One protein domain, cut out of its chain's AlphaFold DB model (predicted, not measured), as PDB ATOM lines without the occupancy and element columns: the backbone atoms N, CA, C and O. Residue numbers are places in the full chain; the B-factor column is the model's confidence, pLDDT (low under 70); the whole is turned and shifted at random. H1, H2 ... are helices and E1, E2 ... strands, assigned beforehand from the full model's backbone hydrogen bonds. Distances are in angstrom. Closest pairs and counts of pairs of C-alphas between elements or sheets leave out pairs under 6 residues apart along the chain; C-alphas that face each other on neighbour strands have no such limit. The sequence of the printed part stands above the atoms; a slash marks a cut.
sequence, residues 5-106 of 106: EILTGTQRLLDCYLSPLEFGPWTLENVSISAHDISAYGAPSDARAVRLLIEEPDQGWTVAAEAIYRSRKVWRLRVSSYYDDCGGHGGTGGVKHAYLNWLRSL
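This is residues 5 to 106 of the 106 residues of an uncharacterized protein of Methylobacterium sp. B4 (UniProt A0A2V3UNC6). One twisted sheet of five strands curls round helix H1, and a second helix, H2, packs across the same face; H1 and H2 meet as a V, the first part of H1 against the last part of H2. No named helix covers the other face. The printed part has 102 residues, with two named helices and five named strands in the order H1 E1 E2 E3 E4 E5 H2, and its class is mixed, helices and strands. The sheet runs E1 - E2 - E3 - E4 - E5, all antiparallel. The whole is compact, with a radius of gyration of the C-alphas of 13.3 A, yet elongated in outline, spanning 41 by 25 by 22 A.

H1 holds residues 5 to 17 and is 17.9 A long, beginning at C-alpha 5 at (-57.585, -31.387, 34.258). E1 is residues 25 to 28, 9.9 A, and E2 is residues 31 to 38, 21.6 A. E3 is residues 48 to 56, 25.7 A, and E4 is residues 61 to 70, 28.7 A. E5, residues 73 to 84, is the longest strand, 29.5 A, and bends by 67 degrees at residue 76. H2 holds residues 92 to 105, 20.2 A, and ends at C-alpha 105 at (-61.264, -20.714, 34.147).

The five strands form a meander, each strand the antiparallel neighbour of the one before, with E1 and E5 as edge strands. In the hairpin E1 and E2, N 26 and O 33 are 2.8 A apart, within hydrogen-bond range. So are N 34 and O 53, 2.9 A, in the hairpin E2 and E3. E3 and E4 have N 52 and O 65 within that range at 2.7 A, and E4 and E5 have N 66 and O 78 at 2.8 A. H1 is on the sheet, and its closest C-alphas to E5 are those of Gln 11 and Val 74, 5.9 A apart. H2 is on the same face, at a height over the sheet of 9.0 A. It lies over E3, E4 and E5 and runs across the strands, at 74 degrees to E3 on the local plane. The closest C-alphas of E5 and H2 are those of Tyr 82 and Thr 92, 5.3 A apart. H1, with residues 5 to 10 alone, touches residues 100 to 104 of H2; the closest C-alphas are those of Gly 9 and Leu 103, 5.1 A apart. The two helices run the same way at a steep tilt of 59 degrees. In both, every O i to N i+4 pair is within hydrogen-bond range.

The C-alphas of Ser 45 and Gly 88, the two farthest apart, are 41.1 A from each other. The printed part has no cut and no long link. Its mean pLDDT is 83.4, with residues 16 to 25 under 70.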
ATOM      1  N   GLU A   5     -57.178 -32.793  34.282       70.69
ATOM      2  CA  GLU A   5     -57.585 -31.387  34.258       70.69
ATOM      3  C   GLU A   5     -56.388 -30.444  34.109       70.69
ATOM      4  O   GLU A   5     -56.417 -29.552  33.268       70.69
ATOM      5  N   ILE A   6     -55.296 -30.701  34.832       75.75
ATOM      6  CA  ILE A   6     -54.077 -29.885  34.784       75.75
ATOM      7  C   ILE A   6     -53.453 -29.939  33.391       75.75
ATOM      8  O   ILE A   6     -53.049 -28.914  32.843       75.75
ATOM      9  N   LEU A   7     -53.392 -31.136  32.800       78.00
ATOM     10  CA  LEU A   7     -52.861 -31.316  31.449       78.00
ATOM     11  C   LEU A   7     -53.727 -30.601  30.409       78.00
ATOM     12  O   LEU A   7     -53.186 -30.018  29.477       78.00
ATOM     13  N   THR A   8     -55.051 -30.610  30.586       81.88
ATOM     14  CA  THR A   8     -55.987 -29.935  29.676       81.88
ATOM     15  C   THR A   8     -55.871 -28.414  29.778       81.88
ATOM     16  O   THR A   8     -55.725 -27.756  28.752       81.88
ATOM     17  N   GLY A   9     -55.872 -27.856  30.993       81.06
ATOM     18  CA  GLY A   9     -55.703 -26.414  31.205       81.06
ATOM     19  C   GLY A   9     -54.337 -25.921  30.724       81.06
ATOM     20  O   GLY A   9     -54.239 -24.914  30.034       81.06
ATOM     21  N   THR A  10     -53.277 -26.696  30.975       81.00
ATOM     22  CA  THR A  10     -51.934 -26.358  30.479       81.00
ATOM     23  C   THR A  10     -51.843 -26.460  28.959       81.00
ATOM     24  O   THR A  10     -51.186 -25.636  28.336       81.00
ATOM     25  N   GLN A  11     -52.517 -27.429  28.336       83.69
ATOM     26  CA  GLN A  11     -52.593 -27.502  26.878       83.69
ATOM     27  C   GLN A  11     -53.254 -26.245  26.298       83.69
ATOM     28  O   GLN A  11     -52.703 -25.666  25.370       83.69
ATOM     29  N   ARG A  12     -54.373 -25.786  26.876       82.31
ATOM     30  CA  ARG A  12     -55.036 -24.533  26.465       82.31
ATOM     31  C   ARG A  12     -54.124 -23.323  26.634       82.31
ATOM     32  O   ARG A  12     -54.009 -22.526  25.712       82.31
ATOM     33  N   LEU A  13     -53.439 -23.227  27.773       82.12
ATOM     34  CA  LEU A  13     -52.448 -22.185  28.034       82.12
ATOM     35  C   LEU A  13     -51.379 -22.148  26.932       82.12
ATOM     36  O   LEU A  13     -51.100 -21.090  26.370       82.12
ATOM     37  N   LEU A  14     -50.805 -23.313  26.607       79.38
ATOM     38  CA  LEU A  14     -49.767 -23.420  25.586       79.38
ATOM     39  C   LEU A  14     -50.293 -23.090  24.181       79.38
ATOM     40  O   LEU A  14     -49.630 -22.369  23.442       79.38
ATOM     41  N   ASP A  15     -51.470 -23.605  23.815       78.00
ATOM     42  CA  ASP A  15     -52.054 -23.436  22.479       78.00
ATOM     43  C   ASP A  15     -52.498 -21.996  22.209       78.00
ATOM     44  O   ASP A  15     -52.307 -21.491  21.102       78.00
ATOM     45  N   CYS A  16     -53.099 -21.341  23.202       69.06
ATOM     46  CA  CYS A  16     -53.674 -20.010  23.038       69.06
ATOM     47  C   CYS A  16     -52.642 -18.890  23.201       69.06
ATOM     48  O   CYS A  16     -52.765 -17.861  22.540       69.06
ATOM     49  N   TYR A  17     -51.644 -19.073  24.071       62.66
ATOM     50  CA  TYR A  17     -50.834 -17.946  24.547       62.66
ATOM     51  C   TYR A  17     -49.330 -18.160  24.418       62.66
ATOM     52  O   TYR A  17     -48.594 -17.185  24.388       62.66
ATOM     53  N   LEU A  18     -48.871 -19.405  24.269       65.69
ATOM     54  CA  LEU A  18     -47.445 -19.743  24.196       65.69
ATOM     55  C   LEU A  18     -47.095 -20.390  22.853       65.69
ATOM     56  O   LEU A  18     -46.278 -21.315  22.797       65.69
ATOM     57  N   SER A  19     -47.735 -19.912  21.772       58.53
ATOM     58  CA  SER A  19     -47.415 -20.317  20.399       58.53
ATOM     59  C   SER A  19     -45.892 -20.385  20.237       58.53
ATOM     60  O   SER A  19     -45.204 -19.449  20.643       58.53
ATOM     61  N   PRO A  20     -45.334 -21.464  19.655       55.28
ATOM     62  CA  PRO A  20     -43.913 -21.813  19.775       55.28
ATOM     63  C   PRO A  20     -42.916 -20.817  19.148       55.28
ATOM     64  O   PRO A  20     -41.725 -21.130  19.086       55.28
ATOM     65  N   LEU A  21     -43.388 -19.667  18.661       51.09
ATOM     66  CA  LEU A  21     -42.647 -18.671  17.895       51.09
ATOM     67  C   LEU A  21     -42.304 -17.395  18.675       51.09
ATOM     68  O   LEU A  21     -41.413 -16.677  18.233       51.09
ATOM     69  N   GLU A  22     -42.924 -17.123  19.824       58.91
ATOM     70  CA  GLU A  22     -42.602 -15.939  20.630       58.91
ATOM     71  C   GLU A  22     -42.430 -16.373  22.088       58.91
ATOM     72  O   GLU A  22     -43.251 -17.109  22.611       58.91
ATOM     73  N   PHE A  23     -41.319 -16.001  22.726       62.38
ATOM     74  CA  PHE A  23     -41.090 -16.191  24.162       62.38
ATOM     75  C   PHE A  23     -41.050 -14.801  24.779       62.38
ATOM     76  O   PHE A  23     -40.026 -14.124  24.707       62.38
ATOM     77  N   GLY A  24     -42.183 -14.349  25.307       62.41
ATOM     78  CA  GLY A  24     -42.309 -13.066  25.995       62.41
ATOM     79  C   GLY A  24     -42.946 -13.248  27.370       62.41
ATOM     80  O   GLY A  24     -43.344 -14.351  27.718       62.41
ATOM     81  N   PRO A  25     -43.030 -12.206  28.200       68.06
ATOM     82  CA  PRO A  25     -44.013 -12.190  29.270       68.06
ATOM     83  C   PRO A  25     -45.407 -12.011  28.651       68.06
ATOM     84  O   PRO A  25     -45.629 -11.088  27.866       68.06
ATOM     85  N   TRP A  26     -46.341 -12.886  29.003       79.56
ATOM     86  CA  TRP A  26     -47.749 -12.762  28.642       79.56
ATOM     87  C   TRP A  26     -48.568 -12.461  29.878       79.56
ATOM     88  O   TRP A  26     -48.361 -13.069  30.923       79.56
ATOM     89  N   THR A  27     -49.538 -11.571  29.743       82.25
ATOM     90  CA  THR A  27     -50.563 -11.386  30.765       82.25
ATOM     91  C   THR A  27     -51.845 -12.029  30.269       82.25
ATOM     92  O   THR A  27     -52.327 -11.707  29.181       82.25
ATOM     93  N   LEU A  28     -52.380 -12.951  31.061       81.88
ATOM     94  CA  LEU A  28     -53.654 -13.600  30.817       81.88
ATOM     95  C   LEU A  28     -54.558 -13.364  32.018       81.88
ATOM     96  O   LEU A  28     -54.285 -13.857  33.112       81.88
ATOM     97  N   GLU A  29     -55.627 -12.603  31.796       82.75
ATOM     98  CA  GLU A  29     -56.450 -12.047  32.872       82.75
ATOM     99  C   GLU A  29     -55.571 -11.214  33.823       82.75
ATOM    100  O   GLU A  29     -55.028 -10.196  33.397       82.75
ATOM    101  N   ASN A  30     -55.378 -11.676  35.059       84.81
ATOM    102  CA  ASN A  30     -54.528 -11.038  36.070       84.81
ATOM    103  C   ASN A  30     -53.228 -11.820  36.325       84.81
ATOM    104  O   ASN A  30     -52.468 -11.486  37.225       84.81
ATOM    105  N   VAL A  31     -52.969 -12.876  35.551       88.81
ATOM    106  CA  VAL A  31     -51.803 -13.743  35.733       88.81
ATOM    107  C   VAL A  31     -50.733 -13.403  34.700       88.81
ATOM    108  O   VAL A  31     -50.972 -13.444  33.491       88.81
ATOM    109  N   SER A  32     -49.534 -13.093  35.176       89.81
ATOM    110  CA  SER A  32     -48.320 -12.984  34.372       89.81
ATOM    111  C   SER A  32     -47.720 -14.370  34.152       89.81
ATOM    112  O   SER A  32     -47.593 -15.168  35.076       89.81
ATOM    113  N   ILE A  33     -47.348 -14.672  32.914       89.00
ATOM    114  CA  ILE A  33     -46.749 -15.938  32.508       89.00
ATOM    115  C   ILE A  33     -45.459 -15.622  31.768       89.00
ATOM    116  O   ILE A  33     -45.469 -14.917  30.763       89.00
ATOM    117  N   SER A  34     -44.351 -16.200  32.210       87.81
ATOM    118  CA  SER A  34     -43.101 -16.211  31.453       87.81
ATOM    119  C   SER A  34     -42.688 -17.643  31.143       87.81
ATOM    120  O   SER A  34     -42.861 -18.555  31.957       87.81
ATOM    121  N   ALA A  35     -42.175 -17.859  29.933       85.69
ATOM    122  CA  ALA A  35     -41.723 -19.164  29.475       85.69
ATOM    123  C   ALA A  35     -40.250 -19.112  29.071       85.69
ATOM    124  O   ALA A  35     -39.817 -18.212  28.354       85.69
ATOM    125  N   HIS A  36     -39.493 -20.117  29.495       85.69
ATOM    126  CA  HIS A  36     -38.078 -20.262  29.172       85.69
ATOM    127  C   HIS A  36     -37.785 -21.690  28.740       85.69
ATOM    128  O   HIS A  36     -38.226 -22.637  29.392       85.69
ATOM    129  N   ASP A  37     -37.015 -21.860  27.669       86.69
ATOM    130  CA  ASP A  37     -36.540 -23.184  27.281       86.69
ATOM    131  C   ASP A  37     -35.641 -23.783  28.361       86.69
ATOM    132  O   ASP A  37     -34.775 -23.116  28.931       86.69
ATOM    133  N   ILE A  38     -35.831 -25.074  28.614       88.06
ATOM    134  CA  ILE A  38     -34.998 -25.854  29.525       88.06
ATOM    135  C   ILE A  38     -34.602 -27.179  28.882       88.06
ATOM    136  O   ILE A  38     -35.277 -27.706  27.998       88.06
ATOM    137  N   SER A  39     -33.511 -27.762  29.370       85.44
ATOM    138  CA  SER A  39     -33.176 -29.154  29.072       85.44
ATOM    139  C   SER A  39     -33.918 -30.074  30.041       85.44
ATOM    140  O   SER A  39     -33.789 -29.920  31.254       85.44
ATOM    141  N   ALA A  40     -34.670 -31.046  29.524       81.88
ATOM    142  CA  ALA A  40     -35.358 -32.047  30.338       81.88
ATOM    143  C   ALA A  40     -34.731 -33.432  30.142       81.88
ATOM    144  O   ALA A  40     -34.825 -34.032  29.070       81.88
ATOM    145  N   TYR A  41     -34.103 -33.964  31.193       80.44
ATOM    146  CA  TYR A  41     -33.528 -35.306  31.160       80.44
ATOM    147  C   TYR A  41     -34.622 -36.373  30.995       80.44
ATOM    148  O   TYR A  41     -35.637 -36.354  31.695       80.44
ATOM    149  N   GLY A  42     -34.413 -37.314  30.072       81.69
ATOM    150  CA  GLY A  42     -35.389 -38.362  29.757       81.69
ATOM    151  C   GLY A  42     -36.581 -37.894  28.913       81.69
ATOM    152  O   GLY A  42     -37.540 -38.652  28.759       81.69
ATOM    153  N   ALA A  43     -36.547 -36.671  28.373       82.50
ATOM    154  CA  ALA A  43     -37.487 -36.251  27.342       82.50
ATOM    155  C   ALA A  43     -37.135 -36.904  25.987       82.50
ATOM    156  O   ALA A  43     -35.953 -37.117  25.698       82.50
ATOM    157  N   PRO A  44     -38.135 -37.226  25.146       83.69
ATOM    158  CA  PRO A  44     -37.898 -37.625  23.760       83.69
ATOM    159  C   PRO A  44     -37.063 -36.582  23.000       83.69
ATOM    160  O   PRO A  44     -37.185 -35.388  23.259       83.69
ATOM    161  N   SER A  45     -36.252 -37.012  22.031       83.69
ATOM    162  CA  SER A  45     -35.374 -36.116  21.255       83.69
ATOM    163  C   SER A  45     -36.124 -35.094  20.396       83.69
ATOM    164  O   SER A  45     -35.562 -34.077  20.011       83.69
ATOM    165  N   ASP A  46     -37.381 -35.382  20.065       84.62
ATOM    166  CA  ASP A  46     -38.306 -34.513  19.334       84.62
ATOM    167  C   ASP A  46     -39.268 -33.754  20.265       84.62
ATOM    168  O   ASP A  46     -40.184 -33.071  19.798       84.62
ATOM    169  N   ALA A  47     -39.096 -33.895  21.581       86.25
ATOM    170  CA  ALA A  47     -39.807 -33.108  22.568       86.25
ATOM    171  C   ALA A  47     -38.997 -31.865  22.930       86.25
ATOM    172  O   ALA A  47     -37.768 -31.875  22.973       86.25
ATOM    173  N   ARG A  48     -39.708 -30.792  23.244       85.50
ATOM    174  CA  ARG A  48     -39.129 -29.561  23.763       85.50
ATOM    175  C   ARG A  48     -39.688 -29.333  25.161       85.50
ATOM    176  O   ARG A  48     -40.804 -29.751  25.470       85.50
ATOM    177  N   ALA A  49     -38.875 -28.762  26.037       88.62
ATOM    178  CA  ALA A  49     -39.235 -28.546  27.426       88.62
ATOM    179  C   ALA A  49     -39.133 -27.063  27.753       88.62
ATOM    180  O   ALA A  49     -38.153 -26.410  27.402       88.62
ATOM    181  N   VAL A  50     -40.154 -26.543  28.430       87.19
ATOM    182  CA  VAL A  50     -40.187 -25.167  28.921       87.19
ATOM    183  C   VAL A  50     -40.446 -25.151  30.402       87.19
ATOM    184  O   VAL A  50     -41.234 -25.938  30.929       87.19
ATOM    185  N   ARG A  51     -39.808 -24.199  31.059       89.12
ATOM    186  CA  ARG A  51     -40.191 -23.747  32.377       89.12
ATOM    187  C   ARG A  51     -41.153 -22.581  32.225       89.12
ATOM    188  O   ARG A  51     -40.820 -21.594  31.581       89.12
ATOM    189  N   LEU A  52     -42.318 -22.727  32.827       89.44
ATOM    190  CA  LEU A  52     -43.328 -21.702  33.003       89.44
ATOM    191  C   LEU A  52     -43.180 -21.130  34.411       89.44
ATOM    192  O   LEU A  52     -43.122 -21.891  35.383       89.44
ATOM    193  N   LEU A  53     -43.132 -19.812  34.512       91.81
ATOM    194  CA  LEU A  53     -43.329 -19.082  35.755       91.81
ATOM    195  C   LEU A  53     -44.650 -18.326  35.627       91.81
ATOM    196  O   LEU A  53     -44.846 -17.596  34.660       91.81
ATOM    197  N   ILE A  54     -45.568 -18.599  36.546       92.06
ATOM    198  CA  ILE A  54     -46.958 -18.149  36.516       92.06
ATOM    199  C   ILE A  54     -47.200 -17.390  37.818       92.06
ATOM    200  O   ILE A  54     -47.115 -17.988  38.888       92.06
ATOM    201  N   GLU A  55     -47.469 -16.098  37.720       92.81
ATOM    202  CA  GLU A  55     -47.517 -15.158  38.839       92.81
ATOM    203  C   GLU A  55     -48.855 -14.424  38.826       92.81
ATOM    204  O   GLU A  55     -49.203 -13.800  37.826       92.81
ATOM    205  N   GLU A  56     -49.597 -14.472  39.927       92.44
ATOM    206  CA  GLU A  56     -50.731 -13.577  40.164       92.44
ATOM    207  C   GLU A  56     -50.302 -12.563  41.235       92.44
ATOM    208  O   GLU A  56     -50.333 -12.881  42.430       92.44
ATOM    209  N   PRO A  57     -49.837 -11.367  40.827       87.00
ATOM    210  CA  PRO A  57     -49.298 -10.369  41.741       87.00
ATOM    211  C   PRO A  57     -50.347  -9.780  42.693       87.00
ATOM    212  O   PRO A  57     -50.012  -9.488  43.840       87.00
ATOM    213  N   ASP A  58     -51.604  -9.641  42.266       86.88
ATOM    214  CA  ASP A  58     -52.679  -9.069  43.085       86.88
ATOM    215  C   ASP A  58     -53.104 -10.044  44.184       86.88
ATOM    216  O   ASP A  58     -53.440  -9.646  45.303       86.88
ATOM    217  N   GLN A  59     -53.060 -11.342  43.882       85.12
ATOM    218  CA  GLN A  59     -53.318 -12.391  44.865       85.12
ATOM    219  C   GLN A  59     -52.055 -12.859  45.593       85.12
ATOM    220  O   GLN A  59     -52.174 -13.576  46.585       85.12
ATOM    221  N   GLY A  60     -50.867 -12.453  45.148       89.94
ATOM    222  CA  GLY A  60     -49.591 -12.776  45.779       89.94
ATOM    223  C   GLY A  60     -49.256 -14.262  45.745       89.94
ATOM    224  O   GLY A  60     -48.814 -14.803  46.760       89.94
ATOM    225  N   TRP A  61     -49.511 -14.943  44.626       93.38
ATOM    226  CA  TRP A  61     -49.107 -16.336  44.465       93.38
ATOM    227  C   TRP A  61     -48.305 -16.576  43.193       93.38
ATOM    228  O   TRP A  61     -48.579 -16.005  42.141       93.38
ATOM    229  N   THR A  62     -47.357 -17.509  43.290       94.12
ATOM    230  CA  THR A  62     -46.455 -17.865  42.193       94.12
ATOM    231  C   THR A  62     -46.335 -19.381  42.037       94.12
ATOM    232  O   THR A  62     -46.197 -20.133  43.006       94.12
ATOM    233  N   VAL A  63     -46.358 -19.862  40.794       94.06
ATOM    234  CA  VAL A  63     -46.216 -21.276  40.426       94.06
ATOM    235  C   VAL A  63     -45.102 -21.420  39.397       94.06
ATOM    236  O   VAL A  63     -45.122 -20.788  38.344       94.06
ATOM    237  N   ALA A  64     -44.156 -22.322  39.657       92.56
ATOM    238  CA  ALA A  64     -43.140 -22.705  38.682       92.56
ATOM    239  C   ALA A  64     -43.411 -24.123  38.168       92.56
ATOM    240  O   ALA A  64     -43.353 -25.089  38.938       92.56
ATOM    241  N   ALA A  65     -43.653 -24.278  36.869       90.69
ATOM    242  CA  ALA A  65     -43.975 -25.557  36.240       90.69
ATOM    243  C   ALA A  65     -43.058 -25.871  35.053       90.69
ATOM    244  O   ALA A  65     -42.628 -24.990  34.327       90.69
ATOM    245  N   GLU A  66     -42.769 -27.145  34.836       90.00
ATOM    246  CA  GLU A  66     -42.007 -27.662  33.703       90.00
ATOM    247  C   GLU A  66     -42.971 -28.395  32.772       90.00
ATOM    248  O   GLU A  66     -43.510 -29.448  33.132       90.00
ATOM    249  N   ALA A  67     -43.199 -27.844  31.585       88.44
ATOM    250  CA  ALA A  67     -44.018 -28.457  30.552       88.44
ATOM    251  C   ALA A  67     -43.113 -29.066  29.477       88.44
ATOM    252  O   ALA A  67     -42.309 -28.378  28.856       88.44
ATOM    253  N   ILE A  68     -43.262 -30.367  29.239       88.31
ATOM    254  CA  ILE A  68     -42.643 -31.071  28.116       88.31
ATOM    255  C   ILE A  68     -43.707 -31.243  27.046       88.31
ATOM    256  O   ILE A  68     -44.760 -31.837  27.296       88.31
ATOM    257  N   TYR A  69     -43.417 -30.759  25.849       84.38
ATOM    258  CA  TYR A  69     -44.326 -30.767  24.720       84.38
ATOM    259  C   TYR A  69     -43.702 -31.484  23.531       84.38
ATOM    260  O   TYR A  69     -42.517 -31.359  23.229       84.38
ATOM    261  N   ARG A  70     -44.529 -32.276  22.855       85.06
ATOM    262  CA  ARG A  70     -44.148 -33.098  21.709       85.06
ATOM    263  C   ARG A  70     -45.299 -33.088  20.718       85.06
ATOM    264  O   ARG A  70     -46.445 -33.290  21.113       85.06
ATOM    265  N   SER A  71     -45.019 -32.818  19.446       83.12
ATOM    266  CA  SER A  71     -46.052 -32.773  18.394       83.12
ATOM    267  C   SER A  71     -47.253 -31.870  18.750       83.12
ATOM    268  O   SER A  71     -48.401 -32.252  18.532       83.12
ATOM    269  N   ARG A  72     -46.985 -30.687  19.328       76.94
ATOM    270  CA  ARG A  72     -47.987 -29.714  19.824       76.94
ATOM    271  C   ARG A  72     -48.896 -30.214  20.955       76.94
ATOM    272  O   ARG A  72     -49.933 -29.621  21.212       76.94
ATOM    273  N   LYS A  73     -48.522 -31.291  21.645       82.88
ATOM    274  CA  LYS A  73     -49.251 -31.789  22.814       82.88
ATOM    275  C   LYS A  73     -48.370 -31.771  24.052       82.88
ATOM    276  O   LYS A  73     -47.199 -32.147  23.975       82.88
ATOM    277  N   VAL A  74     -48.940 -31.393  25.192       85.31
ATOM    278  CA  VAL A  74     -48.319 -31.556  26.508       85.31
ATOM    279  C   VAL A  74     -48.161 -33.049  26.760       85.31
ATOM    280  O   VAL A  74     -49.129 -33.780  26.959       85.31
ATOM    281  N   TRP A  75     -46.917 -33.507  26.723       82.75
ATOM    282  CA  TRP A  75     -46.561 -34.887  27.023       82.75
ATOM    283  C   TRP A  75     -46.448 -35.104  28.531       82.75
ATOM    284  O   TRP A  75     -46.863 -36.137  29.057       82.75
ATOM    285  N   ARG A  76     -45.899 -34.114  29.239       85.12
ATOM    286  CA  ARG A  76     -45.728 -34.156  30.690       85.12
ATOM    287  C   ARG A  76     -45.753 -32.750  31.260       85.12
ATOM    288  O   ARG A  76     -45.176 -31.844  30.673       85.12
ATOM    289  N   LEU A  77     -46.351 -32.606  32.436       86.50
ATOM    290  CA  LEU A  77     -46.228 -31.409  33.255       86.50
ATOM    291  C   LEU A  77     -45.717 -31.795  34.638       86.50
ATOM    292  O   LEU A  77     -46.217 -32.743  35.245       86.50
ATOM    293  N   ARG A  78     -44.746 -31.050  35.154       87.88
ATOM    294  CA  ARG A  78     -44.281 -31.178  36.531       87.88
ATOM    295  C   ARG A  78     -44.294 -29.812  37.190       87.88
ATOM    296  O   ARG A  78     -43.560 -28.929  36.776       87.88
ATOM    297  N   VAL A  79     -45.076 -29.649  38.251       89.50
ATOM    298  CA  VAL A  79     -44.956 -28.445  39.076       89.50
ATOM    299  C   VAL A  79     -43.750 -28.605  39.994       89.50
ATOM    300  O   VAL A  79     -43.635 -29.598  40.713       89.50
ATOM    301  N   SER A  80     -42.823 -27.657  39.903       87.88
ATOM    302  CA  SER A  80     -41.570 -27.645  40.659       87.88
ATOM    303  C   SER A  80     -41.734 -26.967  42.016       87.88
ATOM    304  O   SER A  80     -41.146 -27.417  42.999       87.88
ATOM    305  N   SER A  81     -42.538 -25.904  42.096       89.69
ATOM    306  CA  SER A  81     -42.734 -25.134  43.327       89.69
ATOM    307  C   SER A  81     -44.030 -24.326  43.293       89.69
ATOM    308  O   SER A  81     -44.498 -23.943  42.219       89.69
ATOM    309  N   TYR A  82     -44.556 -24.052  44.487       92.31
ATOM    310  CA  TYR A  82     -45.644 -23.112  44.745       92.31
ATOM    311  C   TYR A  82     -45.180 -22.139  45.829       92.31
ATOM    312  O   TYR A  82     -44.675 -22.595  46.860       92.31
ATOM    313  N   TYR A  83     -45.385 -20.846  45.612       91.88
ATOM    314  CA  TYR A  83     -45.029 -19.780  46.542       91.88
ATOM    315  C   TYR A  83     -46.271 -18.952  46.872       91.88
ATOM    316  O   TYR A  83     -47.048 -18.608  45.984       91.88
ATOM    317  N   ASP A  84     -46.474 -18.719  48.167       90.31
ATOM    318  CA  ASP A  84     -47.501 -17.833  48.719       90.31
ATOM    319  C   ASP A  84     -46.771 -16.577  49.192       90.31
ATOM    320  O   ASP A  84     -46.258 -16.533  50.312       90.31
ATOM    321  N   ASP A  85     -46.629 -15.610  48.297       85.06
ATOM    322  CA  ASP A  85     -45.757 -14.451  48.480       85.06
ATOM    323  C   ASP A  85     -46.322 -13.476  49.524       85.06
ATOM    324  O   ASP A  85     -45.573 -12.768  50.198       85.06
ATOM    325  N   CYS A  86     -47.643 -13.500  49.722       84.88
ATOM    326  CA  CYS A  86     -48.351 -12.658  50.687       84.88
ATOM    327  C   CYS A  86     -48.834 -13.411  51.941       84.88
ATOM    328  O   CYS A  86     -49.392 -12.791  52.846       84.88
ATOM    329  N   GLY A  87     -48.659 -14.736  52.011       80.56
ATOM    330  CA  GLY A  87     -49.200 -15.572  53.093       80.56
ATOM    331  C   GLY A  87     -50.735 -15.648  53.120       80.56
ATOM    332  O   GLY A  87     -51.316 -16.035  54.137       80.56
ATOM    333  N   GLY A  88     -51.397 -15.251  52.030       81.25
ATOM    334  CA  GLY A  88     -52.854 -15.118  51.924       81.25
ATOM    335  C   GLY A  88     -53.575 -16.418  51.565       81.25
ATOM    336  O   GLY A  88     -54.798 -16.492  51.672       81.25
ATOM    337  N   HIS A  89     -52.833 -17.455  51.175       78.88
ATOM    338  CA  HIS A  89     -53.375 -18.701  50.628       78.88
ATOM    339  C   HIS A  89     -53.119 -19.910  51.529       78.88
ATOM    340  O   HIS A  89     -53.356 -21.044  51.128       78.88
ATOM    341  N   GLY A  90     -52.643 -19.720  52.760       81.94
ATOM    342  CA  GLY A  90     -52.361 -20.838  53.667       81.94
ATOM    343  C   GLY A  90     -51.191 -21.711  53.192       81.94
ATOM    344  O   GLY A  90     -51.158 -22.915  53.466       81.94
ATOM    345  N   GLY A  91     -50.237 -21.116  52.469       86.00
ATOM    346  CA  GLY A  91     -49.033 -21.773  51.970       86.00
ATOM    347  C   GLY A  91     -49.250 -22.604  50.700       86.00
ATOM    348  O   GLY A  91     -50.230 -22.461  49.971       86.00
ATOM    349  N   THR A  92     -48.316 -23.520  50.427       86.31
ATOM    350  CA  THR A  92     -48.244 -24.323  49.186       86.31
ATOM    351  C   THR A  92     -49.570 -24.999  48.805       86.31
ATOM    352  O   THR A  92     -49.896 -25.102  47.623       86.31
ATOM    353  N   GLY A  93     -50.339 -25.474  49.791       85.44
ATOM    354  CA  GLY A  93     -51.603 -26.175  49.560       85.44
ATOM    355  C   GLY A  93     -52.692 -25.289  48.956       85.44
ATOM    356  O   GLY A  93     -53.360 -25.718  48.012       85.44
ATOM    357  N   GLY A  94     -52.862 -24.062  49.454       88.19
ATOM    358  CA  GLY A  94     -53.864 -23.155  48.899       88.19
ATOM    359  C   GLY A  94     -53.391 -22.446  47.638       88.19
ATOM    360  O   GLY A  94     -54.200 -22.303  46.729       88.19
ATOM    361  N   VAL A  95     -52.090 -22.172  47.475       90.38
ATOM    362  CA  VAL A  95     -51.554 -21.714  46.174       90.38
ATOM    363  C   VAL A  95     -51.809 -22.751  45.086       90.38
ATOM    364  O   VAL A  95     -52.248 -22.421  43.986       90.38
ATOM    365  N   LYS A  96     -51.618 -24.040  45.396       89.44
ATOM    366  CA  LYS A  96     -52.001 -25.117  44.481       89.44
ATOM    367  C   LYS A  96     -53.491 -25.055  44.140       89.44
ATOM    368  O   LYS A  96     -53.844 -25.264  42.986       89.44
ATOM    369  N   HIS A  97     -54.363 -24.794  45.111       89.31
ATOM    370  CA  HIS A  97     -55.800 -24.690  44.863       89.31
ATOM    371  C   HIS A  97     -56.154 -23.479  43.983       89.31
ATOM    372  O   HIS A  97     -56.890 -23.642  43.011       89.31
ATOM    373  N   ALA A  98     -55.579 -22.306  44.266       89.94
ATOM    374  CA  ALA A  98     -55.751 -21.084  43.481       89.94
ATOM    375  C   ALA A  98     -55.301 -21.281  42.026       89.94
ATOM    376  O   ALA A  98     -56.078 -21.051  41.101       89.94
ATOM    377  N   TYR A  99     -54.105 -21.841  41.827       89.94
ATOM    378  CA  TYR A  99     -53.574 -22.183  40.508       89.94
ATOM    379  C   TYR A  99     -54.490 -23.130  39.723       89.94
ATOM    380  O   TYR A  99     -54.738 -22.921  38.537       89.94
ATOM    381  N   LEU A 100     -55.009 -24.180  40.370       88.12
ATOM    382  CA  LEU A 100     -55.918 -25.125  39.717       88.12
ATOM    383  C   LEU A 100     -57.253 -24.483  39.347       88.12
ATOM    384  O   LEU A 100     -57.803 -24.806  38.298       88.12
ATOM    385  N   ASN A 101     -57.777 -23.595  40.189       89.12
ATOM    386  CA  ASN A 101     -59.013 -22.877  39.894       89.12
ATOM    387  C   ASN A 101     -58.831 -21.902  38.729       89.12
ATOM    388  O   ASN A 101     -59.681 -21.881  37.846       89.12
ATOM    389  N   TRP A 102     -57.706 -21.186  38.676       89.00
ATOM    390  CA  TRP A 102     -57.359 -20.347  37.530       89.00
ATOM    391  C   TRP A 102     -57.182 -21.171  36.247       89.00
ATOM    392  O   TRP A 102     -57.801 -20.885  35.234       89.00
ATOM    393  N   LEU A 103     -56.444 -22.287  36.280       86.94
ATOM    394  CA  LEU A 103     -56.324 -23.161  35.103       86.94
ATOM    395  C   LEU A 103     -57.672 -23.689  34.586       86.94
ATOM    396  O   LEU A 103     -57.772 -24.044  33.414       86.94
ATOM    397  N   ARG A 104     -58.678 -23.812  35.460       84.44
ATOM    398  CA  ARG A 104     -60.034 -24.247  35.103       84.44
ATOM    399  C   ARG A 104     -60.893 -23.121  34.522       84.44
ATOM    400  O   ARG A 104     -61.892 -23.448  33.885       84.44
ATOM    401  N   SER A 105     -60.555 -21.850  34.755       84.12
ATOM    402  CA  SER A 105     -61.264 -20.714  34.147       84.12
ATOM    403  C   SER A 105     -60.834 -20.446  32.702       84.12
ATOM    404  O   SER A 105     -61.585 -19.795  31.980       84.12
ATOM    405  N   LEU A 106     -59.687 -20.994  32.273       80.38
ATOM    406  CA  LEU A 106     -59.173 -20.955  30.893       80.38
ATOM    407  C   LEU A 106     -59.892 -21.934  29.950       80.38
ATOM    408  O   LEU A 106     -60.210 -21.555  28.804       80.38
TER     409      LEU A 106